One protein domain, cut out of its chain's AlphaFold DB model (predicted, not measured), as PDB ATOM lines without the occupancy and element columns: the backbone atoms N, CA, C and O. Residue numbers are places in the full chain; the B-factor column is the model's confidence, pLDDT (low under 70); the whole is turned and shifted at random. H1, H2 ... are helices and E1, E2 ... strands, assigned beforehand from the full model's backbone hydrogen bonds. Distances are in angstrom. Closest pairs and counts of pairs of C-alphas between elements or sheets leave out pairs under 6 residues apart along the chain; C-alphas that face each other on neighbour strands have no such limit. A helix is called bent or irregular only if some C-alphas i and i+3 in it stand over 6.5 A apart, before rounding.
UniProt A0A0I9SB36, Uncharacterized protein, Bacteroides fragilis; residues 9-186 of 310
ATOM      1  N   THR A   9      35.782   3.588  78.298       63.59
ATOM      2  CA  THR A   9      37.086   4.171  78.649       63.59
ATOM      3  C   THR A   9      37.103   4.811  80.038       63.59
ATOM      4  O   THR A   9      38.110   4.745  80.741       63.59
ATOM      5  N   LEU A  10      35.998   5.423  80.474       68.62
ATOM      6  CA  LEU A  10      35.882   5.969  81.820       68.62
ATOM      7  C   LEU A  10      35.773   4.859  82.869       68.62
ATOM      8  O   LEU A  10      36.414   4.964  83.910       68.62
ATOM      9  N   ASN A  11      35.026   3.787  82.593       70.12
ATOM     10  CA  ASN A  11      34.935   2.647  83.511       70.12
ATOM     11  C   ASN A  11      36.314   2.022  83.765       70.12
ATOM     12  O   ASN A  11      36.674   1.814  84.922       70.12
ATOM     13  N   ASP A  12      37.122   1.816  82.722       71.56
ATOM     14  CA  ASP A  12      38.480   1.273  82.867       71.56
ATOM     15  C   ASP A  12      39.396   2.219  83.661       71.56
ATOM     16  O   ASP A  12      40.162   1.780  84.528       71.56
ATOM     17  N   LYS A  13      39.273   3.536  83.431       74.50
ATOM     18  CA  LYS A  13      39.966   4.570  84.216       74.50
ATOM     19  C   LYS A  13      39.586   4.502  85.692       74.50
ATOM     20  O   LYS A  13      40.471   4.560  86.545       74.50
ATOM     21  N   ILE A  14      38.302   4.370  86.010       74.69
ATOM     22  CA  ILE A  14      37.852   4.294  87.398       74.69
ATOM     23  C   ILE A  14      38.363   3.002  88.034       74.69
ATOM     24  O   ILE A  14      39.049   3.071  89.047       74.69
ATOM     25  N   ILE A  15      38.154   1.849  87.389       75.44
ATOM     26  CA  ILE A  15      38.632   0.537  87.852       75.44
ATOM     27  C   ILE A  15      40.122   0.571  88.211       75.44
ATOM     28  O   ILE A  15      40.501   0.152  89.307       75.44
ATOM     29  N   ARG A  16      40.967   1.094  87.310       75.94
ATOM     30  CA  ARG A  16      42.422   1.152  87.512       75.94
ATOM     31  C   ARG A  16      42.800   1.936  88.771       75.94
ATOM     32  O   ARG A  16      43.777   1.587  89.426       75.94
ATOM     33  N   ASN A  17      42.039   2.979  89.100       77.12
ATOM     34  CA  ASN A  17      42.383   3.924  90.160       77.12
ATOM     35  C   ASN A  17      41.643   3.680  91.482       77.12
ATOM     36  O   ASN A  17      42.121   4.116  92.526       77.12
ATOM     37  N   THR A  18      40.499   2.995  91.466       76.44
ATOM     38  CA  THR A  18      39.670   2.796  92.665       76.44
ATOM     39  C   THR A  18      39.815   1.419  93.304       76.44
ATOM     40  O   THR A  18      39.336   1.238  94.417       76.44
ATOM     41  N   GLN A  19      40.468   0.455  92.646       73.38
ATOM     42  CA  GLN A  19      40.744  -0.885  93.193       73.38
ATOM     43  C   GLN A  19      39.494  -1.562  93.809       73.38
ATOM     44  O   GLN A  19      38.513  -1.805  93.104       73.38
ATOM     45  N   ASP A  20      39.521  -1.874  95.110       74.06
ATOM     46  CA  ASP A  20      38.475  -2.554  95.882       74.06
ATOM     47  C   ASP A  20      37.413  -1.606  96.469       74.06
ATOM     48  O   ASP A  20      36.599  -2.023  97.300       74.06
ATOM     49  N   ALA A  21      37.388  -0.343  96.023       79.25
ATOM     50  CA  ALA A  21      36.427   0.647  96.485       79.25
ATOM     51  C   ALA A  21      34.975   0.174  96.348       79.25
ATOM     52  O   ALA A  21      34.572  -0.515  95.404       79.25
ATOM     53  N   VAL A  22      34.169   0.607  97.312       83.75
ATOM     54  CA  VAL A  22      32.729   0.372  97.356       83.75
ATOM     55  C   VAL A  22      32.013   1.508  96.642       83.75
ATOM     56  O   VAL A  22      32.316   2.679  96.873       83.75
ATOM     57  N   TRP A  23      31.032   1.168  95.810       82.69
ATOM     58  CA  TRP A  23      30.256   2.155  95.069       82.69
ATOM     59  C   TRP A  23      28.933   2.470  95.746       82.69
ATOM     60  O   TRP A  23      28.168   1.572  96.100       82.69
ATOM     61  N   ILE A  24      28.648   3.765  95.879       86.56
ATOM     62  CA  ILE A  24      27.366   4.259  96.375       86.56
ATOM     63  C   ILE A  24      26.532   4.707  95.178       86.56
ATOM     64  O   ILE A  24      26.819   5.721  94.543       86.56
ATOM     65  N   LEU A  25      25.492   3.939  94.865       83.56
ATOM     66  CA  LEU A  25      24.623   4.187  93.722       83.56
ATOM     67  C   LEU A  25      23.515   5.168  94.093       83.56
ATOM     68  O   LEU A  25      22.771   4.957  95.053       83.56
ATOM     69  N   ASN A  26      23.372   6.223  93.293       81.94
ATOM     70  CA  ASN A  26      22.314   7.217  93.457       81.94
ATOM     71  C   ASN A  26      20.909   6.603  93.273       81.94
ATOM     72  O   ASN A  26      20.741   5.481  92.790       81.94
ATOM     73  N   ALA A  27      19.871   7.355  93.633       76.62
ATOM     74  CA  ALA A  27      18.489   6.927  93.498       76.62
ATOM     75  C   ALA A  27      18.168   6.531  92.047       76.62
ATOM     76  O   ALA A  27      18.315   7.337  91.125       76.62
ATOM     77  N   ASN A  28      17.657   5.308  91.878       73.56
ATOM     78  CA  ASN A  28      17.240   4.710  90.603       73.56
ATOM     79  C   ASN A  28      18.394   4.395  89.638       73.56
ATOM     80  O   ASN A  28      18.166   4.195  88.446       73.56
ATOM     81  N   VAL A  29      19.621   4.339  90.150       74.62
ATOM     82  CA  VAL A  29      20.784   3.854  89.415       74.62
ATOM     83  C   VAL A  29      20.943   2.358  89.696       74.62
ATOM     84  O   VAL A  29      21.085   1.958  90.848       74.62
ATOM     85  N   GLN A  30      20.890   1.533  88.650       69.94
ATOM     86  CA  GLN A  30      21.117   0.087  88.755       69.94
ATOM     87  C   GLN A  30      22.607  -0.241  88.633       69.94
ATOM     88  O   GLN A  30      23.311   0.398  87.850       69.94
ATOM     89  N   ALA A  31      23.065  -1.233  89.403       70.06
ATOM     90  CA  ALA A  31      24.453  -1.696  89.395       70.06
ATOM     91  C   ALA A  31      24.868  -2.243  88.022       70.06
ATOM     92  O   ALA A  31      25.976  -1.968  87.581       70.06
ATOM     93  N   ASP A  32      23.946  -2.905  87.317       68.00
ATOM     94  CA  ASP A  32      24.169  -3.506  85.993       68.00
ATOM     95  C   ASP A  32      24.554  -2.488  84.905       68.00
ATOM     96  O   ASP A  32      25.049  -2.870  83.849       68.00
ATOM     97  N   ASN A  33      24.373  -1.188  85.166       63.75
ATOM     98  CA  ASN A  33      24.827  -0.110  84.283       63.75
ATOM     99  C   ASN A  33      26.323   0.226  84.445       63.75
ATOM    100  O   ASN A  33      26.808   1.165  83.807       63.75
ATOM    101  N   TYR A  34      27.038  -0.463  85.341       63.50
ATOM    102  CA  TYR A  34      28.456  -0.252  85.621       63.50
ATOM    103  C   TYR A  34      29.187  -1.589  85.710       63.50
ATOM    104  O   TYR A  34      28.670  -2.584  86.211       63.50
ATOM    105  N   ARG A  35      30.446  -1.601  85.270       61.53
ATOM    106  CA  ARG A  35      31.369  -2.715  85.512       61.53
ATOM    107  C   ARG A  35      32.424  -2.228  86.489       61.53
ATOM    108  O   ARG A  35      33.215  -1.371  86.121       61.53
ATOM    109  N   ILE A  36      32.420  -2.738  87.720       62.97
ATOM    110  CA  ILE A  36      33.401  -2.391  88.758       62.97
ATOM    111  C   ILE A  36      33.982  -3.658  89.365       62.97
ATOM    112  O   ILE A  36      33.258  -4.578  89.733       62.97
ATOM    113  N   THR A  37      35.302  -3.671  89.524       57.59
ATOM    114  CA  THR A  37      36.089  -4.833  89.953       57.59
ATOM    115  C   THR A  37      35.720  -5.361  91.335       57.59
ATOM    116  O   THR A  37      35.803  -6.563  91.566       57.59
ATOM    117  N   SER A  38      35.292  -4.493  92.258       65.31
ATOM    118  CA  SER A  38      34.933  -4.906  93.618       65.31
ATOM    119  C   SER A  38      33.609  -5.672  93.693       65.31
ATOM    120  O   SER A  38      33.389  -6.377  94.678       65.31
ATOM    121  N   ASN A  39      32.719  -5.528  92.697       70.62
ATOM    122  CA  ASN A  39      31.323  -5.985  92.730       70.62
ATOM    123  C   ASN A  39      30.542  -5.564  93.995       70.62
ATOM    124  O   ASN A  39      29.500  -6.143  94.308       70.62
ATOM    125  N   LYS A  40      31.024  -4.558  94.739       80.88
ATOM    126  CA  LYS A  40      30.395  -4.067  95.968       80.88
ATOM    127  C   LYS A  40      29.650  -2.772  95.688       80.88
ATOM    128  O   LYS A  40      30.259  -1.719  95.497       80.88
ATOM    129  N   TYR A  41      28.329  -2.871  95.741       83.75
ATOM    130  CA  TYR A  41      27.413  -1.765  95.522       83.75
ATOM    131  C   TYR A  41      26.522  -1.601  96.738       83.75
ATOM    132  O   TYR A  41      26.020  -2.588  97.269       83.75
ATOM    133  N   TYR A  42      26.298  -0.353  97.127       86.81
ATOM    134  CA  TYR A  42      25.209   0.000  98.019       86.81
ATOM    135  C   TYR A  42      24.364   1.069  97.355       86.81
ATOM    136  O   TYR A  42      24.855   2.135  96.973       86.81
ATOM    137  N   SER A  43      23.075   0.809  97.223       88.06
ATOM    138  CA  SER A  43      22.129   1.858  96.885       88.06
ATOM    139  C   SER A  43      22.050   2.867  98.027       88.06
ATOM    140  O   SER A  43      22.084   2.501  99.203       88.06
ATOM    141  N   VAL A  44      21.834   4.143  97.699       90.25
ATOM    142  CA  VAL A  44      21.475   5.157  98.705       90.25
ATOM    143  C   VAL A  44      20.308   4.705  99.588       90.25
ATOM    144  O   VAL A  44      20.293   5.049 100.763       90.25
ATOM    145  N   TYR A  45      19.381   3.891  99.065       89.31
ATOM    146  CA  TYR A  45      18.268   3.344  99.842       89.31
ATOM    147  C   TYR A  45      18.736   2.388 100.945       89.31
ATOM    148  O   TYR A  45      18.263   2.497 102.072       89.31
ATOM    149  N   GLU A  46      19.705   1.515 100.659       89.06
ATOM    150  CA  GLU A  46      20.264   0.554 101.627       89.06
ATOM    151  C   GLU A  46      21.056   1.256 102.734       89.06
ATOM    152  O   GLU A  46      21.114   0.790 103.871       89.06
ATOM    153  N   LEU A  47      21.631   2.417 102.420       89.88
ATOM    154  CA  LEU A  47      22.369   3.243 103.370       89.88
ATOM    155  C   LEU A  47      21.466   4.186 104.172       89.88
ATOM    156  O   LEU A  47      21.943   4.854 105.091       89.88
ATOM    157  N   THR A  48      20.171   4.271 103.870       91.44
ATOM    158  CA  THR A  48      19.229   5.189 104.533       91.44
ATOM    159  C   THR A  48      18.247   4.446 105.423       91.44
ATOM    160  O   THR A  48      17.682   3.426 105.049       91.44
ATOM    161  N   SER A  49      18.023   4.966 106.630       93.19
ATOM    162  CA  SER A  49      17.007   4.424 107.534       93.19
ATOM    163  C   SER A  49      15.627   5.006 107.218       93.19
ATOM    164  O   SER A  49      15.512   6.067 106.607       93.19
ATOM    165  N   ILE A  50      14.559   4.384 107.723       93.62
ATOM    166  CA  ILE A  50      13.193   4.931 107.615       93.62
ATOM    167  C   ILE A  50      13.112   6.347 108.213       93.62
ATOM    168  O   ILE A  50      12.456   7.227 107.658       93.62
ATOM    169  N   LYS A  51      13.833   6.600 109.313       94.88
ATOM    170  CA  LYS A  51      13.914   7.932 109.929       94.88
ATOM    171  C   LYS A  51      14.549   8.955 108.984       94.88
ATOM    172  O   LYS A  51      14.082  10.092 108.913       94.88
ATOM    173  N   ASP A  52      15.586   8.550 108.255       94.25
ATOM    174  CA  ASP A  52      16.218   9.396 107.243       94.25
ATOM    175  C   ASP A  52      15.252   9.677 106.095       94.25
ATOM    176  O   ASP A  52      15.112  10.829 105.702       94.25
ATOM    177  N   LEU A  53      14.517   8.667 105.618       93.88
ATOM    178  CA  LEU A  53      13.521   8.834 104.555       93.88
ATOM    179  C   LEU A  53      12.427   9.833 104.938       93.88
ATOM    180  O   LEU A  53      12.133  10.737 104.159       93.88
ATOM    181  N   ILE A  54      11.874   9.733 106.150       95.38
ATOM    182  CA  ILE A  54      10.882  10.698 106.650       95.38
ATOM    183  C   ILE A  54      11.481  12.108 106.657       95.38
ATOM    184  O   ILE A  54      10.884  13.037 106.114       95.38
ATOM    185  N   LYS A  55      12.698  12.266 107.195       95.44
ATOM    186  CA  LYS A  55      13.402  13.555 107.226       95.44
ATOM    187  C   LYS A  55      13.650  14.107 105.821       95.44
ATOM    188  O   LYS A  55      13.473  15.303 105.597       95.44
ATOM    189  N   VAL A  56      14.051  13.260 104.879       95.38
ATOM    190  CA  VAL A  56      14.292  13.619 103.478       95.38
ATOM    191  C   VAL A  56      12.995  14.086 102.814       95.38
ATOM    192  O   VAL A  56      13.003  15.147 102.190       95.38
ATOM    193  N   CYS A  57      11.879  13.374 102.993       94.56
ATOM    194  CA  CYS A  57      10.564  13.785 102.491       94.56
ATOM    195  C   CYS A  57      10.153  15.154 103.042       94.56
ATOM    196  O   CYS A  57       9.833  16.065 102.276       94.56
ATOM    197  N   THR A  58      10.220  15.326 104.364       95.31
ATOM    198  CA  THR A  58       9.873  16.584 105.032       95.31
ATOM    199  C   THR A  58      10.749  17.740 104.546       95.31
ATOM    200  O   THR A  58      10.238  18.792 104.170       95.31
ATOM    201  N   ASN A  59      12.066  17.543 104.471       95.44
ATOM    202  CA  ASN A  59      12.988  18.573 103.993       95.44
ATOM    203  C   ASN A  59      12.779  18.904 102.511       95.44
ATOM    204  O   ASN A  59      12.890  20.065 102.137       95.44
ATOM    205  N   SER A  60      12.442  17.924 101.671       94.56
ATOM    206  CA  SER A  60      12.150  18.157 100.247       94.56
ATOM    207  C   SER A  60      10.931  19.059 100.068       94.56
ATOM    208  O   SER A  60      10.943  19.970  99.240       94.56
ATOM    209  N   PHE A  61       9.902  18.862 100.897       93.00
ATOM    210  CA  PHE A  61       8.732  19.735 100.937       93.00
ATOM    211  C   PHE A  61       9.095  21.163 101.374       93.00
ATOM    212  O   PHE A  61       8.660  22.133 100.753       93.00
ATOM    213  N   PHE A  62       9.952  21.315 102.387       95.00
ATOM    214  CA  PHE A  62      10.425  22.640 102.798       95.00
ATOM    215  C   PHE A  62      11.299  23.321 101.741       95.00
ATOM    216  O   PHE A  62      11.161  24.524 101.547       95.00
ATOM    217  N   VAL A  63      12.140  22.580 101.011       93.88
ATOM    218  CA  VAL A  63      12.924  23.125  99.888       93.88
ATOM    219  C   VAL A  63      12.003  23.684  98.805       93.88
ATOM    220  O   VAL A  63      12.239  24.790  98.323       93.88
ATOM    221  N   LEU A  64      10.939  22.956  98.452       93.44
ATOM    222  CA  LEU A  64       9.917  23.438  97.522       93.44
ATOM    223  C   LEU A  64       9.313  24.768  98.001       93.44
ATOM    224  O   LEU A  64       9.269  25.736  97.240       93.44
ATOM    225  N   PHE A  65       8.890  24.826  99.266       93.00
ATOM    226  CA  PHE A  65       8.299  26.028  99.853       93.00
ATOM    227  C   PHE A  65       9.281  27.209  99.892       93.00
ATOM    228  O   PHE A  65       8.926  28.327  99.518       93.00
ATOM    229  N   ASP A  66      10.530  26.974 100.293       94.12
ATOM    230  CA  ASP A  66      11.559  28.009 100.371       94.12
ATOM    231  C   ASP A  66      11.929  28.569  98.998       94.12
ATOM    232  O   ASP A  66      12.096  29.784  98.861       94.12
ATOM    233  N   VAL A  67      12.043  27.713  97.979       94.00
ATOM    234  CA  VAL A  67      12.310  28.146  96.601       94.00
ATOM    235  C   VAL A  67      11.135  28.945  96.057       94.00
ATOM    236  O   VAL A  67      11.355  30.028  95.521       94.00
ATOM    237  N   TYR A  68       9.898  28.486  96.265       92.88
ATOM    238  CA  TYR A  68       8.713  29.248  95.877       92.88
ATOM    239  C   TYR A  68       8.694  30.635  96.525       92.88
ATOM    240  O   TYR A  68       8.504  31.639  95.842       92.88
ATOM    241  N   ARG A  69       8.948  30.707  97.834       94.81
ATOM    242  CA  ARG A  69       8.909  31.962  98.589       94.81
ATOM    243  C   ARG A  69      10.041  32.925  98.216       94.81
ATOM    244  O   ARG A  69       9.820  34.131  98.222       94.81
ATOM    245  N   LYS A  70      11.255  32.425  97.958       94.81
ATOM    246  CA  LYS A  70      12.448  33.261  97.708       94.81
ATOM    247  C   LYS A  70      12.660  33.599  96.235       94.81
ATOM    248  O   LYS A  70      13.154  34.681  95.942       94.81
ATOM    249  N   LEU A  71      12.348  32.671  95.333       93.44
ATOM    250  CA  LEU A  71      12.654  32.775  93.902       93.44
ATOM    251  C   LEU A  71      11.389  32.817  93.030       93.44
ATOM    252  O   LEU A  71      11.462  33.205  91.869       93.44
ATOM    253  N   GLY A  72      10.222  32.470  93.579       91.25
ATOM    254  CA  GLY A  72       8.944  32.472  92.867       91.25
ATOM    255  C   GLY A  72       8.599  31.131  92.216       91.25
ATOM    256  O   GLY A  72       9.378  30.175  92.219       91.25
ATOM    257  N   SER A  73       7.399  31.056  91.635       90.44
ATOM    258  CA  SER A  73       6.856  29.834  91.022       90.44
ATOM    259  C   SER A  73       7.680  29.314  89.848       90.44
ATOM    260  O   SER A  73       7.750  28.103  89.653       90.44
ATOM    261  N   TYR A  74       8.343  30.202  89.105       90.31
ATOM    262  CA  TYR A  74       9.172  29.831  87.956       90.31
ATOM    263  C   TYR A  74      10.267  28.814  88.324       90.31
ATOM    264  O   TYR A  74      10.542  27.889  87.564       90.31
ATOM    265  N   TYR A  75      10.849  28.934  89.522       88.62
ATOM    266  CA  TYR A  75      11.969  28.096  89.953       88.62
ATOM    267  C   TYR A  75      11.549  26.818  90.692       88.62
ATOM    268  O   TYR A  75      12.407  25.997  91.015       88.62
ATOM    269  N   ILE A  76      10.250  26.599  90.930       88.19
ATOM    270  CA  ILE A  76       9.748  25.393  91.612       88.19
ATOM    271  C   ILE A  76      10.192  24.112  90.897       88.19
ATOM    272  O   ILE A  76      10.551  23.137  91.548       88.19
ATOM    273  N   LEU A  77      10.223  24.098  89.561       87.06
ATOM    274  CA  LEU A  77      10.592  22.891  88.813       87.06
ATOM    275  C   LEU A  77      12.021  22.414  89.120       87.06
ATOM    276  O   LEU A  77      12.299  21.215  89.044       87.06
ATOM    277  N   PHE A  78      12.914  23.310  89.554       83.12
ATOM    278  CA  PHE A  78      14.256  22.919  89.984       83.12
ATOM    279  C   PHE A  78      14.234  22.051  91.250       83.12
ATOM    280  O   PHE A  78      15.147  21.252  91.450       83.12
ATOM    281  N   THR A  79      13.184  22.119  92.074       87.94
ATOM    282  CA  THR A  79      13.074  21.335  93.314       87.94
ATOM    283  C   THR A  79      12.526  19.928  93.100       87.94
ATOM    284  O   THR A  79      12.533  19.145  94.049       87.94
ATOM    285  N   LEU A  80      12.114  19.554  91.881       85.56
ATOM    286  CA  LEU A  80      11.613  18.203  91.574       85.56
ATOM    287  C   LEU A  80      12.627  17.098  91.908       85.56
ATOM    288  O   LEU A  80      12.249  15.963  92.183       85.56
ATOM    289  N   ASN A  81      13.921  17.427  91.924       86.75
ATOM    290  CA  ASN A  81      14.987  16.492  92.283       86.75
ATOM    291  C   ASN A  81      15.490  16.641  93.731       86.75
ATOM    292  O   ASN A  81      16.412  15.923  94.117       86.75
ATOM    293  N   SER A  82      14.889  17.522  94.541       90.25
ATOM    294  CA  SER A  82      15.318  17.791  95.926       90.25
ATOM    295  C   SER A  82      15.345  16.536  96.795       90.25
ATOM    296  O   SER A  82      16.316  16.322  97.520       90.25
ATOM    297  N   PHE A  83      14.353  15.657  96.634       91.81
ATOM    298  CA  PHE A  83      14.317  14.355  97.297       91.81
ATOM    299  C   PHE A  83      15.570  13.527  97.012       91.81
ATOM    300  O   PHE A  83      16.194  13.025  97.941       91.81
ATOM    301  N   LYS A  84      15.998  13.444  95.747       90.44
ATOM    302  CA  LYS A  84      17.179  12.660  95.355       90.44
ATOM    303  C   LYS A  84      18.464  13.238  95.952       90.44
ATOM    304  O   LYS A  84      19.303  12.485  96.433       90.44
ATOM    305  N   TRP A  85      18.604  14.563  95.961       88.88
ATOM    306  CA  TRP A  85      19.768  15.247  96.544       88.88
ATOM    307  C   TRP A  85      19.874  15.016  98.045       88.88
ATOM    308  O   TRP A  85      20.939  14.678  98.556       88.88
ATOM    309  N   LEU A  86      18.755  15.181  98.748       91.81
ATOM    310  CA  LEU A  86      18.680  15.013 100.192       91.81
ATOM    311  C   LEU A  86      18.844  13.546 100.597       91.81
ATOM    312  O   LEU A  86      19.482  13.274 101.612       91.81
ATOM    313  N   LEU A  87      18.330  12.612  99.792       92.81
ATOM    314  CA  LEU A  87      18.526  11.181  99.996       92.81
ATOM    315  C   LEU A  87      19.998  10.797  99.852       92.81
ATOM    316  O   LEU A  87      20.556  10.195 100.766       92.81
ATOM    317  N   TYR A  88      20.632  11.200  98.745       91.06
ATOM    318  CA  TYR A  88      22.059  10.979  98.528       91.06
ATOM    319  C   TYR A  88      22.863  11.561  99.686       91.06
ATOM    320  O   TYR A  88      23.600  10.826 100.336       91.06
ATOM    321  N   LYS A  89      22.626  12.834 100.035       90.62
ATOM    322  CA  LYS A  89      23.272  13.486 101.179       90.62
ATOM    323  C   LYS A  89      23.114  12.690 102.476       90.62
ATOM    324  O   LYS A  89      24.091  12.513 103.195       90.62
ATOM    325  N   SER A  90      21.912  12.201 102.779       92.06
ATOM    326  CA  SER A  90      21.679  11.432 104.003       92.06
ATOM    327  C   SER A  90      22.401  10.083 104.018       92.06
ATOM    328  O   SER A  90      22.729   9.604 105.101       92.06
ATOM    329  N   ALA A  91      22.616   9.464 102.855       91.44
ATOM    330  CA  ALA A  91      23.409   8.247 102.731       91.44
ATOM    331  C   ALA A  91      24.902   8.544 102.933       91.44
ATOM    332  O   ALA A  91      25.554   7.913 103.763       91.44
ATOM    333  N   VAL A  92      25.435   9.541 102.222       89.19
ATOM    334  CA  VAL A  92      26.874   9.833 102.225       89.19
ATOM    335  C   VAL A  92      27.356  10.546 103.495       89.19
ATOM    336  O   VAL A  92      28.520  10.418 103.858       89.19
ATOM    337  N   ASP A  93      26.473  11.215 104.247       89.31
ATOM    338  CA  ASP A  93      26.795  11.789 105.568       89.31
ATOM    339  C   ASP A  93      27.136  10.714 106.626       89.31
ATOM    340  O   ASP A  93      27.647  11.046 107.696       89.31
ATOM    341  N   LYS A  94      26.857   9.431 106.349       88.88
ATOM    342  CA  LYS A  94      27.202   8.296 107.225       88.88
ATOM    343  C   LYS A  94      28.588   7.719 106.957       88.88
ATOM    344  O   LYS A  94      29.029   6.849 107.705       88.88
ATOM    345  N   ILE A  95      29.256   8.165 105.894       89.00
ATOM    346  CA  ILE A  95      30.603   7.707 105.560       89.00
ATOM    347  C   ILE A  95      31.557   8.151 106.684       89.00
ATOM    348  O   ILE A  95      31.551   9.331 107.048       89.00
ATOM    349  N   PRO A  96      32.364   7.236 107.256       90.94
ATOM    350  CA  PRO A  96      33.333   7.581 108.287       90.94
ATOM    351  C   PRO A  96      34.309   8.671 107.837       90.94
ATOM    352  O   PRO A  96      34.720   8.724 106.679       90.94
ATOM    353  N   TYR A  97      34.742   9.510 108.780       91.88
ATOM    354  CA  TYR A  97      35.685  10.590 108.488       91.88
ATOM    355  C   TYR A  97      36.995  10.076 107.872       91.88
ATOM    356  O   TYR A  97      37.510  10.686 106.941       91.88
ATOM    357  N   ASP A  98      37.505   8.933 108.334       93.12
ATOM    358  CA  ASP A  98      38.769   8.359 107.856       93.12
ATOM    359  C   ASP A  98      38.673   7.670 106.483       93.12
ATOM    360  O   ASP A  98      39.665   7.136 105.986       93.12
ATOM    361  N   SER A  99      37.499   7.673 105.848       90.19
ATOM    362  CA  SER A  99      37.316   7.114 104.511       90.19
ATOM    363  C   SER A  99      37.913   7.998 103.412       90.19
ATOM    364  O   SER A  99      37.998   9.224 103.522       90.19
ATOM    365  N   THR A 100      38.284   7.351 102.307       91.00
ATOM    366  CA  THR A 100      38.645   8.007 101.049       91.00
ATOM    367  C   THR A 100      37.480   7.890 100.084       91.00
ATOM    368  O   THR A 100      36.995   6.785  99.845       91.00
ATOM    369  N   ILE A 101      37.047   9.016  99.520       91.81
ATOM    370  CA  ILE A 101      36.016   9.031  98.480       91.81
ATOM    371  C   ILE A 101      36.631   9.351  97.122       91.81
ATOM    372  O   ILE A 101      37.521  10.200  97.020       91.81
ATOM    373  N   TYR A 102      36.115   8.686  96.094       90.31
ATOM    374  CA  TYR A 102      36.405   8.956  94.692       90.31
ATOM    375  C   TYR A 102      35.120   9.429  94.019       90.31
ATOM    376  O   TYR A 102      34.067   8.832  94.241       90.31
ATOM    377  N   PHE A 103      35.201  10.482  93.215       89.25
ATOM    378  CA  PHE A 103      34.056  11.026  92.484       89.25
ATOM    379  C   PHE A 103      34.492  11.665  91.168       89.25
ATOM    380  O   PHE A 103      35.678  11.919  90.960       89.25
ATOM    381  N   LEU A 104      33.531  11.874  90.269       87.38
ATOM    382  CA  LEU A 104      33.758  12.261  88.868       87.38
ATOM    383  C   LEU A 104      32.977  13.520  88.469       87.38
ATOM    384  O   LEU A 104      33.159  14.046  87.370       87.38
ATOM    385  N   ASP A 105      32.085  14.001  89.334       86.44
ATOM    386  CA  ASP A 105      31.189  15.099  89.010       86.44
ATOM    387  C   ASP A 105      31.941  16.435  89.065       86.44
ATOM    388  O   ASP A 105      32.368  16.906  90.115       86.44
ATOM    389  N   HIS A 106      32.122  17.073  87.905       83.31
ATOM    390  CA  HIS A 106      32.886  18.324  87.811       83.31
ATOM    391  C   HIS A 106      32.060  19.578  88.120       83.31
ATOM    392  O   HIS A 106      32.575  20.545  88.679       83.31
ATOM    393  N   LYS A 107      30.807  19.622  87.649       82.50
ATOM    394  CA  LYS A 107      30.042  20.878  87.484       82.50
ATOM    395  C   LYS A 107      28.549  20.761  87.759       82.50
ATOM    396  O   LYS A 107      27.813  21.725  87.545       82.50
ATOM    397  N   ASP A 108      28.079  19.590  88.166       78.44
ATOM    398  CA  ASP A 108      26.657  19.366  88.362       78.44
ATOM    399  C   ASP A 108      26.237  19.559  89.829       78.44
ATOM    400  O   ASP A 108      26.966  20.083  90.668       78.44
ATOM    401  N   ARG A 109      24.996  19.198  90.143       80.56
ATOM    402  CA  ARG A 109      24.455  19.337  91.502       80.56
ATOM    403  C   ARG A 109      25.094  18.386  92.520       80.56
ATOM    404  O   ARG A 109      25.036  18.682  93.712       80.56
ATOM    405  N   TRP A 110      25.644  17.257  92.082       84.38
ATOM    406  CA  TRP A 110      26.269  16.258  92.949       84.38
ATOM    407  C   TRP A 110      27.647  16.731  93.397       84.38
ATOM    408  O   TRP A 110      27.933  16.648  94.589       84.38
ATOM    409  N   ALA A 111      28.385  17.409  92.510       85.31
ATOM    410  CA  ALA A 111      29.639  18.097  92.823       85.31
ATOM    411  C   ALA A 111      29.543  18.968  94.097       85.31
ATOM    412  O   ALA A 111      30.401  18.918  94.983       85.31
ATOM    413  N   LEU A 112      28.451  19.733  94.254       86.69
ATOM    414  CA  LEU A 112      28.224  20.538  95.463       86.69
ATOM    415  C   LEU A 112      28.072  19.679  96.726       86.69
ATOM    416  O   LEU A 112      28.543  20.069  97.794       86.69
ATOM    417  N   LEU A 113      27.376  18.547  96.637       87.75
ATOM    418  CA  LEU A 113      27.150  17.665  97.782       87.75
ATOM    419  C   LEU A 113      28.448  16.966  98.194       87.75
ATOM    420  O   LEU A 113      28.757  16.917  99.385       87.75
ATOM    421  N   GLU A 114      29.225  16.501  97.220       89.81
ATOM    422  CA  GLU A 114      30.509  15.829  97.420       89.81
ATOM    423  C   GLU A 114      31.539  16.760  98.071       89.81
ATOM    424  O   GLU A 114      32.197  16.389  99.053       89.81
ATOM    425  N   ASP A 115      31.601  18.028  97.647       91.06
ATOM    426  CA  ASP A 115      32.459  19.032  98.292       91.06
ATOM    427  C   ASP A 115      32.077  19.274  99.761       91.06
ATOM    428  O   ASP A 115      32.919  19.634 100.577       91.06
ATOM    429  N   LYS A 116      30.824  19.045 100.163       89.44
ATOM    430  CA  LYS A 116      30.396  19.235 101.561       89.44
ATOM    431  C   LYS A 116      30.522  17.992 102.434       89.44
ATOM    432  O   LYS A 116      30.232  18.079 103.630       89.44
ATOM    433  N   LEU A 117      30.997  16.869 101.896       90.50
ATOM    434  CA  LEU A 117      31.221  15.667 102.696       90.50
ATOM    435  C   LEU A 117      32.298  15.862 103.762       90.50
ATOM    436  O   LEU A 117      33.319  16.506 103.528       90.50
ATOM    437  N   LYS A 118      32.080  15.294 104.946       90.31
ATOM    438  CA  LYS A 118      33.023  15.374 106.068       90.31
ATOM    439  C   LYS A 118      33.917  14.142 106.092       90.31
ATOM    440  O   LYS A 118      33.847  13.342 107.015       90.31
ATOM    441  N   VAL A 119      34.737  14.005 105.060       92.12
ATOM    442  CA  VAL A 119      35.716  12.922 104.927       92.12
ATOM    443  C   VAL A 119      37.112  13.505 104.768       92.12
ATOM    444  O   VAL A 119      37.271  14.625 104.276       92.12
ATOM    445  N   LYS A 120      38.112  12.746 105.203       90.88
ATOM    446  CA  LYS A 120      39.512  13.157 105.243       90.88
ATOM    447  C   LYS A 120      40.112  13.279 103.851       90.88
ATOM    448  O   LYS A 120      40.807  14.253 103.592       90.88
ATOM    449  N   ASN A 121      39.841  12.313 102.971       93.19
ATOM    450  CA  ASN A 121      40.407  12.271 101.625       93.19
ATOM    451  C   ASN A 121      39.301  12.319 100.571       93.19
ATOM    452  O   ASN A 121      38.400  11.478 100.554       93.19
ATOM    453  N   LYS A 122      39.411  13.286  99.662       94.62
ATOM    454  CA  LYS A 122      38.494  13.514  98.546       94.62
ATOM    455  C   LYS A 122      39.270  13.550  97.247       94.62
ATOM    456  O   LYS A 122      40.024  14.495  97.002       94.62
ATOM    457  N   ILE A 123      39.091  12.514  96.442       94.44
ATOM    458  CA  ILE A 123      39.826  12.320  95.200       94.44
ATOM    459  C   ILE A 123      38.876  12.567  94.032       94.44
ATOM    460  O   ILE A 123      37.985  11.765  93.762       94.44
ATOM    461  N   LEU A 124      39.078  13.690  93.348       93.50
ATOM    462  CA  LEU A 124      38.373  13.996  92.110       93.50
ATOM    463  C   LEU A 124      39.082  13.284  90.956       93.50
ATOM    464  O   LEU A 124      40.262  13.534  90.700       93.50
ATOM    465  N   ILE A 125      38.373  12.405  90.262       90.81
ATOM    466  CA  ILE A 125      38.847  11.768  89.039       90.81
ATOM    467  C   ILE A 125      38.361  12.615  87.871       90.81
ATOM    468  O   ILE A 125      37.157  12.801  87.702       90.81
ATOM    469  N   GLN A 126      39.290  13.128  87.066       88.12
ATOM    470  CA  GLN A 126      38.922  13.936  85.918       88.12
ATOM    471  C   GLN A 126      38.075  13.120  84.933       88.12
ATOM    472  O   GLN A 126      38.484  12.063  84.450       88.12
ATOM    473  N   HIS A 127      36.906  13.652  84.598       80.38
ATOM    474  CA  HIS A 127      36.036  13.182  83.536       80.38
ATOM    475  C   HIS A 127      35.800  14.291  82.498       80.38
ATOM    476  O   HIS A 127      35.235  15.344  82.786       80.38
ATOM    477  N   GLY A 128      36.210  14.040  81.255       79.69
ATOM    478  CA  GLY A 128      36.116  15.025  80.177       79.69
ATOM    479  C   GLY A 128      37.167  16.138  80.259       79.69
ATOM    480  O   GLY A 128      38.023  16.170  81.147       79.69
ATOM    481  N   ILE A 129      37.123  17.036  79.276       82.00
ATOM    482  CA  ILE A 129      38.126  18.086  79.065       82.00
ATOM    483  C   ILE A 129      37.496  19.445  79.354       82.00
ATOM    484  O   ILE A 129      36.418  19.771  78.861       82.00
ATOM    485  N   GLU A 130      38.183  20.239  80.168       84.12
ATOM    486  CA  GLU A 130      37.743  21.573  80.591       84.12
ATOM    487  C   GLU A 130      38.172  22.689  79.633       84.12
ATOM    488  O   GLU A 130      37.650  23.805  79.696       84.12
ATOM    489  N   ILE A 131      39.146  22.393  78.775       87.50
ATOM    490  CA  ILE A 131      39.766  23.333  77.850       87.50
ATOM    491  C   ILE A 131      39.001  23.319  76.530       87.50
ATOM    492  O   ILE A 131      38.759  22.269  75.941       87.50
ATOM    493  N   THR A 132      38.667  24.503  76.035       82.56
ATOM    494  CA  THR A 132      38.096  24.718  74.707       82.56
ATOM    495  C   THR A 132      38.855  25.823  73.980       82.56
ATOM    496  O   THR A 132      39.369  26.761  74.589       82.56
ATOM    497  N   SER A 133      38.928  25.726  72.656       79.06
ATOM    498  CA  SER A 133      39.440  26.790  71.786       79.06
ATOM    499  C   SER A 133      38.463  27.954  71.641       79.06
ATOM    500  O   SER A 133      38.870  29.052  71.263       79.06
ATOM    501  N   ASN A 134      37.179  27.733  71.928       78.25
ATOM    502  CA  ASN A 134      36.140  28.725  71.700       78.25
ATOM    503  C   ASN A 134      36.142  29.757  72.822       78.25
ATOM    504  O   ASN A 134      35.853  29.455  73.980       78.25
ATOM    505  N   TYR A 135      36.456  31.001  72.469       80.00
ATOM    506  CA  TYR A 135      36.402  32.100  73.415       80.00
ATOM    507  C   TYR A 135      34.953  32.454  73.760       80.00
ATOM    508  O   TYR A 135      34.105  32.643  72.888       80.00
ATOM    509  N   HIS A 136      34.698  32.637  75.051       82.12
ATOM    510  CA  HIS A 136      33.490  33.270  75.552       82.12
ATOM    511  C   HIS A 136      33.858  34.197  76.712       82.12
ATOM    512  O   HIS A 136      34.766  33.909  77.486       82.12
ATOM    513  N   LYS A 137      33.116  35.298  76.878       83.12
ATOM    514  CA  LYS A 137      33.393  36.335  77.894       83.12
ATOM    515  C   LYS A 137      33.455  35.825  79.340       83.12
ATOM    516  O   LYS A 137      34.006  36.494  80.202       83.12
ATOM    517  N   SER A 138      32.833  34.680  79.622       83.00
ATOM    518  CA  SER A 138      32.822  34.055  80.951       83.00
ATOM    519  C   SER A 138      33.944  33.032  81.148       83.00
ATOM    520  O   SER A 138      33.939  32.317  82.152       83.00
ATOM    521  N   PHE A 139      34.847  32.889  80.177       90.62
ATOM    522  CA  PHE A 139      35.928  31.914  80.225       90.62
ATOM    523  C   PHE A 139      37.238  32.578  80.646       90.62
ATOM    524  O   PHE A 139      37.464  33.768  80.432       90.62
ATOM    525  N   LEU A 140      38.106  31.781  81.251       89.62
ATOM    526  CA  LEU A 140      39.445  32.152  81.681       89.62
ATOM    527  C   LEU A 140      40.451  31.585  80.689       89.62
ATOM    528  O   LEU A 140      40.281  30.466  80.215       89.62
ATOM    529  N   SER A 141      41.503  32.344  80.388       90.12
ATOM    530  CA  SER A 141      42.592  31.841  79.555       90.12
ATOM    531  C   SER A 141      43.426  30.818  80.324       90.12
ATOM    532  O   SER A 141      43.813  31.045  81.471       90.12
ATOM    533  N   VAL A 142      43.731  29.707  79.664       87.38
ATOM    534  CA  VAL A 142      44.647  28.670  80.141       87.38
ATOM    535  C   VAL A 142      45.954  28.829  79.369       87.38
ATOM    536  O   VAL A 142      46.177  28.112  78.407       87.38
ATOM    537  N   ASN A 143      46.773  29.828  79.728       81.38
ATOM    538  CA  ASN A 143      48.137  30.106  79.231       81.38
ATOM    539  C   ASN A 143      48.502  29.524  77.845       81.38
ATOM    540  O   ASN A 143      49.404  28.698  77.728       81.38
ATOM    541  N   GLY A 144      47.806  29.958  76.790       76.19
ATOM    542  CA  GLY A 144      48.095  29.562  75.403       76.19
ATOM    543  C   GLY A 144      47.552  28.195  74.962       76.19
ATOM    544  O   GLY A 144      47.614  27.881  73.781       76.19
ATOM    545  N   SER A 145      46.973  27.404  75.865       80.19
ATOM    546  CA  SER A 145      46.320  26.120  75.564       80.19
ATOM    547  C   SER A 145      44.827  26.247  75.245       80.19
ATOM    548  O   SER A 145      44.233  25.303  74.738       80.19
ATOM    549  N   GLY A 146      44.210  27.396  75.537       87.06
ATOM    550  CA  GLY A 146      42.803  27.669  75.243       87.06
ATOM    551  C   GLY A 146      42.111  28.427  76.369       87.06
ATOM    552  O   GLY A 146      42.720  29.264  77.041       87.06
ATOM    553  N   TYR A 147      40.834  28.120  76.573       89.88
ATOM    554  CA  TYR A 147      39.969  28.751  77.560       89.88
ATOM    555  C   TYR A 147      39.212  27.705  78.382       89.88
ATOM    556  O   TYR A 147      38.866  26.648  77.866       89.88
ATOM    557  N   CYS A 148      38.917  27.997  79.647       90.88
ATOM    558  CA  CYS A 148      38.072  27.159  80.501       90.88
ATOM    559  C   CYS A 148      36.959  27.983  81.156       90.88
ATOM    560  O   CYS A 148      37.103  29.183  81.385       90.88
ATOM    561  N   PHE A 149      35.834  27.352  81.479       89.44
ATOM    562  CA  PHE A 149      34.701  28.047  82.092       89.44
ATOM    563  C   PHE A 149      35.035  28.511  83.519       89.44
ATOM    564  O   PHE A 149      35.545  27.727  84.307       89.44
ATOM    565  N   ASN A 150      34.716  29.750  83.906       90.69
ATOM    566  CA  ASN A 150      34.836  30.158  85.311       90.69
ATOM    567  C   ASN A 150      33.597  29.708  86.098       90.69
ATOM    568  O   ASN A 150      32.582  30.412  86.097       90.69
ATOM    569  N   MET A 151      33.640  28.538  86.743       89.38
ATOM    570  CA  MET A 151      32.467  28.047  87.468       89.38
ATOM    571  C   MET A 151      32.159  28.935  88.683       89.38
ATOM    572  O   MET A 151      33.066  29.236  89.464       89.38
ATOM    573  N   PRO A 152      30.884  29.330  88.889       89.06
ATOM    574  CA  PRO A 152      30.489  30.100  90.068       89.06
ATOM    575  C   PRO A 152      30.748  29.347  91.374       89.06
ATOM    576  O   PRO A 152      31.137  29.947  92.372       89.06
ATOM    577  N   TYR A 153      30.523  28.031  91.361       89.81
ATOM    578  CA  TYR A 153      30.888  27.149  92.458       89.81
ATOM    579  C   TYR A 153      32.233  26.503  92.165       89.81
ATOM    580  O   TYR A 153      32.422  25.944  91.085       89.81
ATOM    581  N   LYS A 154      33.132  26.538  93.146       93.19
ATOM    582  CA  LYS A 154      34.414  25.847  93.082       93.19
ATOM    583  C   LYS A 154      34.587  24.967  94.309       93.19
ATOM    584  O   LYS A 154      34.292  25.397  95.425       93.19
ATOM    585  N   PHE A 155      35.077  23.753  94.103       94.31
ATOM    586  CA  PHE A 155      35.436  22.841  95.175       94.31
ATOM    587  C   PHE A 155      36.472  23.475  96.093       94.31
ATOM    588  O   PHE A 155      37.393  24.157  95.643       94.31
ATOM    589  N   SER A 156      36.322  23.240  97.388       94.12
ATOM    590  CA  SER A 156      37.201  23.784  98.431       94.12
ATOM    591  C   SER A 156      37.830  22.699  99.299       94.12
ATOM    592  O   SER A 156      38.759  22.970 100.054       94.12
ATOM    593  N   THR A 157      37.333  21.468  99.187       94.69
ATOM    594  CA  THR A 157      37.691  20.352 100.070       94.69
ATOM    595  C   THR A 157      38.333  19.172  99.343       94.69
ATOM    596  O   THR A 157      38.657  18.172  99.979       94.69
ATOM    597  N   VAL A 158      38.514  19.267  98.021       95.94
ATOM    598  CA  VAL A 158      39.228  18.252  97.230       95.94
ATOM    599  C   VAL A 158      40.653  18.150  97.754       95.94
ATOM    600  O   VAL A 158      41.336  19.163  97.879       95.94
ATOM    601  N   THR A 159      41.118  16.943  98.060       96.75
ATOM    602  CA  THR A 159      42.480  16.724  98.566       96.75
ATOM    603  C   THR A 159      43.429  16.275  97.469       96.75
ATOM    604  O   THR A 159      44.616  16.593  97.524       96.75
ATOM    605  N   LYS A 160      42.916  15.551  96.467       96.81
ATOM    606  CA  LYS A 160      43.692  15.075  95.322       96.81
ATOM    607  C   LYS A 160      42.868  15.121  94.037       96.81
ATOM    608  O   LYS A 160      41.666  14.874  94.068       96.81
ATOM    609  N   VAL A 161      43.525  15.387  92.917       95.88
ATOM    610  CA  VAL A 161      42.953  15.285  91.573       95.88
ATOM    611  C   VAL A 161      43.745  14.267  90.766       95.88
ATOM    612  O   VAL A 161      44.974  14.346  90.710       95.88
ATOM    613  N   LEU A 162      43.045  13.331  90.130       93.31
ATOM    614  CA  LEU A 162      43.606  12.473  89.090       93.31
ATOM    615  C   LEU A 162      43.300  13.130  87.742       93.31
ATOM    616  O   LEU A 162      42.159  13.093  87.288       93.31
ATOM    617  N   ALA A 163      44.292  13.793  87.153       91.38
ATOM    618  CA  ALA A 163      44.140  14.583  85.934       91.38
ATOM    619  C   ALA A 163      44.712  13.860  84.710       91.38
ATOM    620  O   ALA A 163      45.611  13.024  84.824       91.38
ATOM    621  N   PHE A 164      44.230  14.213  83.522       87.12
ATOM    622  CA  PHE A 164      44.728  13.636  82.270       87.12
ATOM    623  C   PHE A 164      46.105  14.172  81.887       87.12
ATOM    624  O   PHE A 164      46.957  13.418  81.424       87.12
ATOM    625  N   SER A 165      46.348  15.460  82.115       87.25
ATOM    626  CA  SER A 165      47.618  16.119  81.828       87.25
ATOM    627  C   SER A 165      47.885  17.261  82.806       87.25
ATOM    628  O   SER A 165      47.013  17.693  83.562       87.25
ATOM    629  N   GLU A 166      49.105  17.793  82.772       90.44
ATOM    630  CA  GLU A 166      49.467  19.000  83.520       90.44
ATOM    631  C   GLU A 166      48.625  20.217  83.118       90.44
ATOM    632  O   GLU A 166      48.250  21.041  83.955       90.44
ATOM    633  N   THR A 167      48.312  20.334  81.829       89.81
ATOM    634  CA  THR A 167      47.485  21.419  81.301       89.81
ATOM    635  C   THR A 167      46.041  21.277  81.774       89.81
ATOM    636  O   THR A 167      45.430  22.264  82.188       89.81
ATOM    637  N   ASP A 168      45.518  20.051  81.804       90.06
ATOM    638  CA  ASP A 168      44.182  19.765  82.325       90.06
ATOM    639  C   ASP A 168      44.075  20.019  83.828       90.06
ATOM    640  O   ASP A 168      43.113  20.619  84.298       90.06
ATOM    641  N   PHE A 169      45.091  19.649  84.609       93.62
ATOM    642  CA  PHE A 169      45.097  19.969  86.033       93.62
ATOM    643  C   PHE A 169      45.045  21.486  86.276       93.62
ATOM    644  O   PHE A 169      44.298  21.963  87.136       93.62
ATOM    645  N   LYS A 170      45.802  22.267  85.494       93.44
ATOM    646  CA  LYS A 170      45.768  23.735  85.564       93.44
ATOM    647  C   LYS A 170      44.393  24.286  85.201       93.44
ATOM    648  O   LYS A 170      43.912  25.188  85.886       93.44
ATOM    649  N   SER A 171      43.754  23.754  84.161       93.12
ATOM    650  CA  SER A 171      42.417  24.202  83.765       93.12
ATOM    651  C   SER A 171      41.373  23.872  84.833       93.12
ATOM    652  O   SER A 171      40.565  24.739  85.153       93.12
ATOM    653  N   LEU A 172      41.447  22.707  85.486       94.12
ATOM    654  CA  LEU A 172      40.599  22.364  86.638       94.12
ATOM    655  C   LEU A 172      40.809  23.337  87.806       94.12
ATOM    656  O   LEU A 172      39.833  23.821  88.382       94.12
ATOM    657  N   CYS A 173      42.063  23.682  88.118       94.31
ATOM    658  CA  CYS A 173      42.392  24.659  89.162       94.31
ATOM    659  C   CYS A 173      41.827  26.055  88.877       94.31
ATOM    660  O   CYS A 173      41.415  26.759  89.792       94.31
ATOM    661  N   LEU A 174      41.791  26.469  87.610       93.50
ATOM    662  CA  LEU A 174      41.207  27.751  87.212       93.50
ATOM    663  C   LEU A 174      39.673  27.695  87.177       93.50
ATOM    664  O   LEU A 174      39.009  28.639  87.611       93.50
ATOM    665  N   SER A 175      39.122  26.595  86.667       92.75
ATOM    666  CA  SER A 175      37.704  26.414  86.349       92.75
ATOM    667  C   SER A 175      36.873  26.094  87.588       92.75
ATOM    668  O   SER A 175      35.952  26.847  87.915       92.75
ATOM    669  N   ILE A 176      37.212  25.012  88.299       93.56
ATOM    670  CA  ILE A 176      36.317  24.356  89.265       93.56
ATOM    671  C   ILE A 176      36.904  24.181  90.667       93.56
ATOM    672  O   ILE A 176      36.169  23.774  91.561       93.56
ATOM    673  N   LEU A 177      38.186  24.464  90.904       94.75
ATOM    674  CA  LEU A 177      38.804  24.338  92.232       94.75
ATOM    675  C   LEU A 177      39.134  25.721  92.805       94.75
ATOM    676  O   LEU A 177      39.544  26.632  92.093       94.75
ATOM    677  N   SER A 178      38.921  25.893  94.105       94.62
ATOM    678  CA  SER A 178      39.305  27.099  94.856       94.62
ATOM    679  C   SER A 178      40.556  26.883  95.704       94.62
ATOM    680  O   SER A 178      41.188  27.846  96.132       94.62
ATOM    681  N   ASN A 179      40.925  25.624  95.931       92.56
ATOM    682  CA  ASN A 179      42.151  25.205  96.591       92.56
ATOM    683  C   ASN A 179      43.114  24.550  95.585       92.56
ATOM    684  O   ASN A 179      42.751  24.281  94.442       92.56
ATOM    685  N   VAL A 180      44.346  24.278  96.024       93.06
ATOM    686  CA  VAL A 180      45.354  23.565  95.225       93.06
ATOM    687  C   VAL A 180      45.552  22.166  95.818       93.06
ATOM    688  O   VAL A 180      46.339  22.012  96.756       93.06
ATOM    689  N   PRO A 181      44.806  21.151  95.347       96.12
ATOM    690  CA  PRO A 181      44.964  19.779  95.820       96.12
ATOM    691  C   PRO A 181      46.267  19.148  95.322       96.12
ATOM    692  O   PRO A 181      46.894  19.626  94.372       96.12
ATOM    693  N   ALA A 182      46.644  18.018  95.923       97.12
ATOM    694  CA  ALA A 182      47.647  17.143  95.328       97.12
ATOM    695  C   ALA A 182      47.182  16.689  93.934       97.12
ATOM    696  O   ALA A 182      45.984  16.567  93.678       97.12
ATOM    697  N   LYS A 183      48.116  16.404  93.031       95.94
ATOM    698  CA  LYS A 183      47.793  15.942  91.676       95.94
ATOM    699  C   LYS A 183      48.491  14.631  91.360       95.94
ATOM    700  O   LYS A 183      49.595  14.383  91.839       95.94
ATOM    701  N   GLU A 184      47.858  13.835  90.519       94.19
ATOM    702  CA  GLU A 184      48.457  12.686  89.849       94.19
ATOM    703  C   GLU A 184      48.023  12.704  88.387       94.19
ATOM    704  O   GLU A 184      46.842  12.894  88.095       94.19
ATOM    705  N   ILE A 185      48.983  12.549  87.476       91.19
ATOM    706  CA  ILE A 185      48.707  12.515  86.042       91.19
ATOM    707  C   ILE A 185      48.487  11.060  85.640       91.19
ATOM    708  O   ILE A 185      49.434  10.279  85.601       91.19
ATOM    709  N   ILE A 186      47.234  10.710  85.359       84.94
ATOM    710  CA  ILE A 186      46.816   9.343  85.014       84.94
ATOM    711  C   ILE A 186      46.696   9.117  83.499       84.94
ATOM    712  O   ILE A 186      46.485   7.987  83.054       84.94
TER     713      ILE A 186
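Overview. This is residues 9 to 186 of the 310 residues of an uncharacterized protein of Bacteroides fragilis (UniProt A0A0I9SB36). A small parallel sheet of four strands, E3 E4 E7 E8, has H1 over one face and H5 over the other, with the hairpin E5 E6 packed on H5. To one side of this sheet a long helical hairpin, H2 with the bent H3, makes a second lobe, with the short strand pair E1 E2 near H3b. The printed part has 178 residues with five named helices and eight named strands, in the order H1 E1 E2 H2 H3 E3 H4 E4 E5 E6 E7 H5 E8, of mixed class. It is compact, with a radius of gyration of the C-alphas of 17.9 A and spans of 51 by 44 by 29 A.

Arrangement. The largest sheet runs E3 (residues 100 to 103), E4 (121 to 125), E7 (160 to 163), E8 (182 to 185), with parallel neighbours. Within hydrogen-bond range are N 125 and O 103 at 2.8 A, N 162 and O 124 at 2.8 A, and N 161 and O 182 at 2.8 A. H1 (residues 9 to 18) is on the sheet over E4, at a height of 9.5 A, and runs along the strands, at 16 degrees to E4 on the local plane. H5 (residues 166 to 175) is on the opposite face, at a height of 9.4 A over the sheet, slantwise to E7 at 52 degrees on the local plane. H4 (residues 109 to 115) is on the sheet too; E3, H4, E4 and E7, H5, E8 are strand-helix-strand units, two parallel neighbour strands with a helix between, each with a right-handed crossover. E5 (residues 139 to 142) and E6 (146 to 149) form an antiparallel hairpin, with N 140 and O 148 at 2.8 A; its closest C-alphas to H5 are those of Phe 149 and Ser 175, 5.5 A. H3 (residues 73 to 92) was assigned as one helix by its hydrogen bonds but is bent, C-alphas 80 and 83 being 7.4 A apart; its arms H3a (73 to 80) and H3b (83 to 92) stand at a steep tilt of 43 degrees, and H3a is irregular, C-alphas 74 and 77 being 7.1 A apart. H2 (residues 50 to 71) and H3a form a helical hairpin and touch at a shallow tilt of 20 degrees, opposite ways, the closest C-alphas being those of Leu 64 and Thr 79, 5.7 A. H3b only just touches H4, with 3 pairs of C-alphas within 8 A, the closest those of Lys 89 and Leu 113, 6.6 A. E1 (residues 23 to 25) is near H3b and pairs in parallel with E2 (41 to 43), N 25 and O 42 being 2.8 A apart. Every O i to N i+4 pair is within hydrogen-bond range in H1, H2, H3b and H5; H4 has 2 of 3, and H3a 0 of 4, but 4 of 5 O i to N i+3 pairs.

Along the chain. H1 begins at C-alpha 9, (37.086, 4.171, 78.649). H2 is 31.0 A long, from C-alpha 50 at (13.193, 4.931, 107.615); H3b measures 14.2 A, H5 14.2 A and E4 12.7 A. E8 ends at C-alpha 185, (48.707, 12.515, 86.042).

Size, cuts and confidence. The two C-alphas farthest apart, those of Ile 50 and Gly 144, are 53.5 A apart. The printed part has no cut; the links E1 to E2 and E4 to E5 are long. The mean pLDDT of the printed part is 87.0, and residues 9 to 10, 30 and 32 to 38 are under 70.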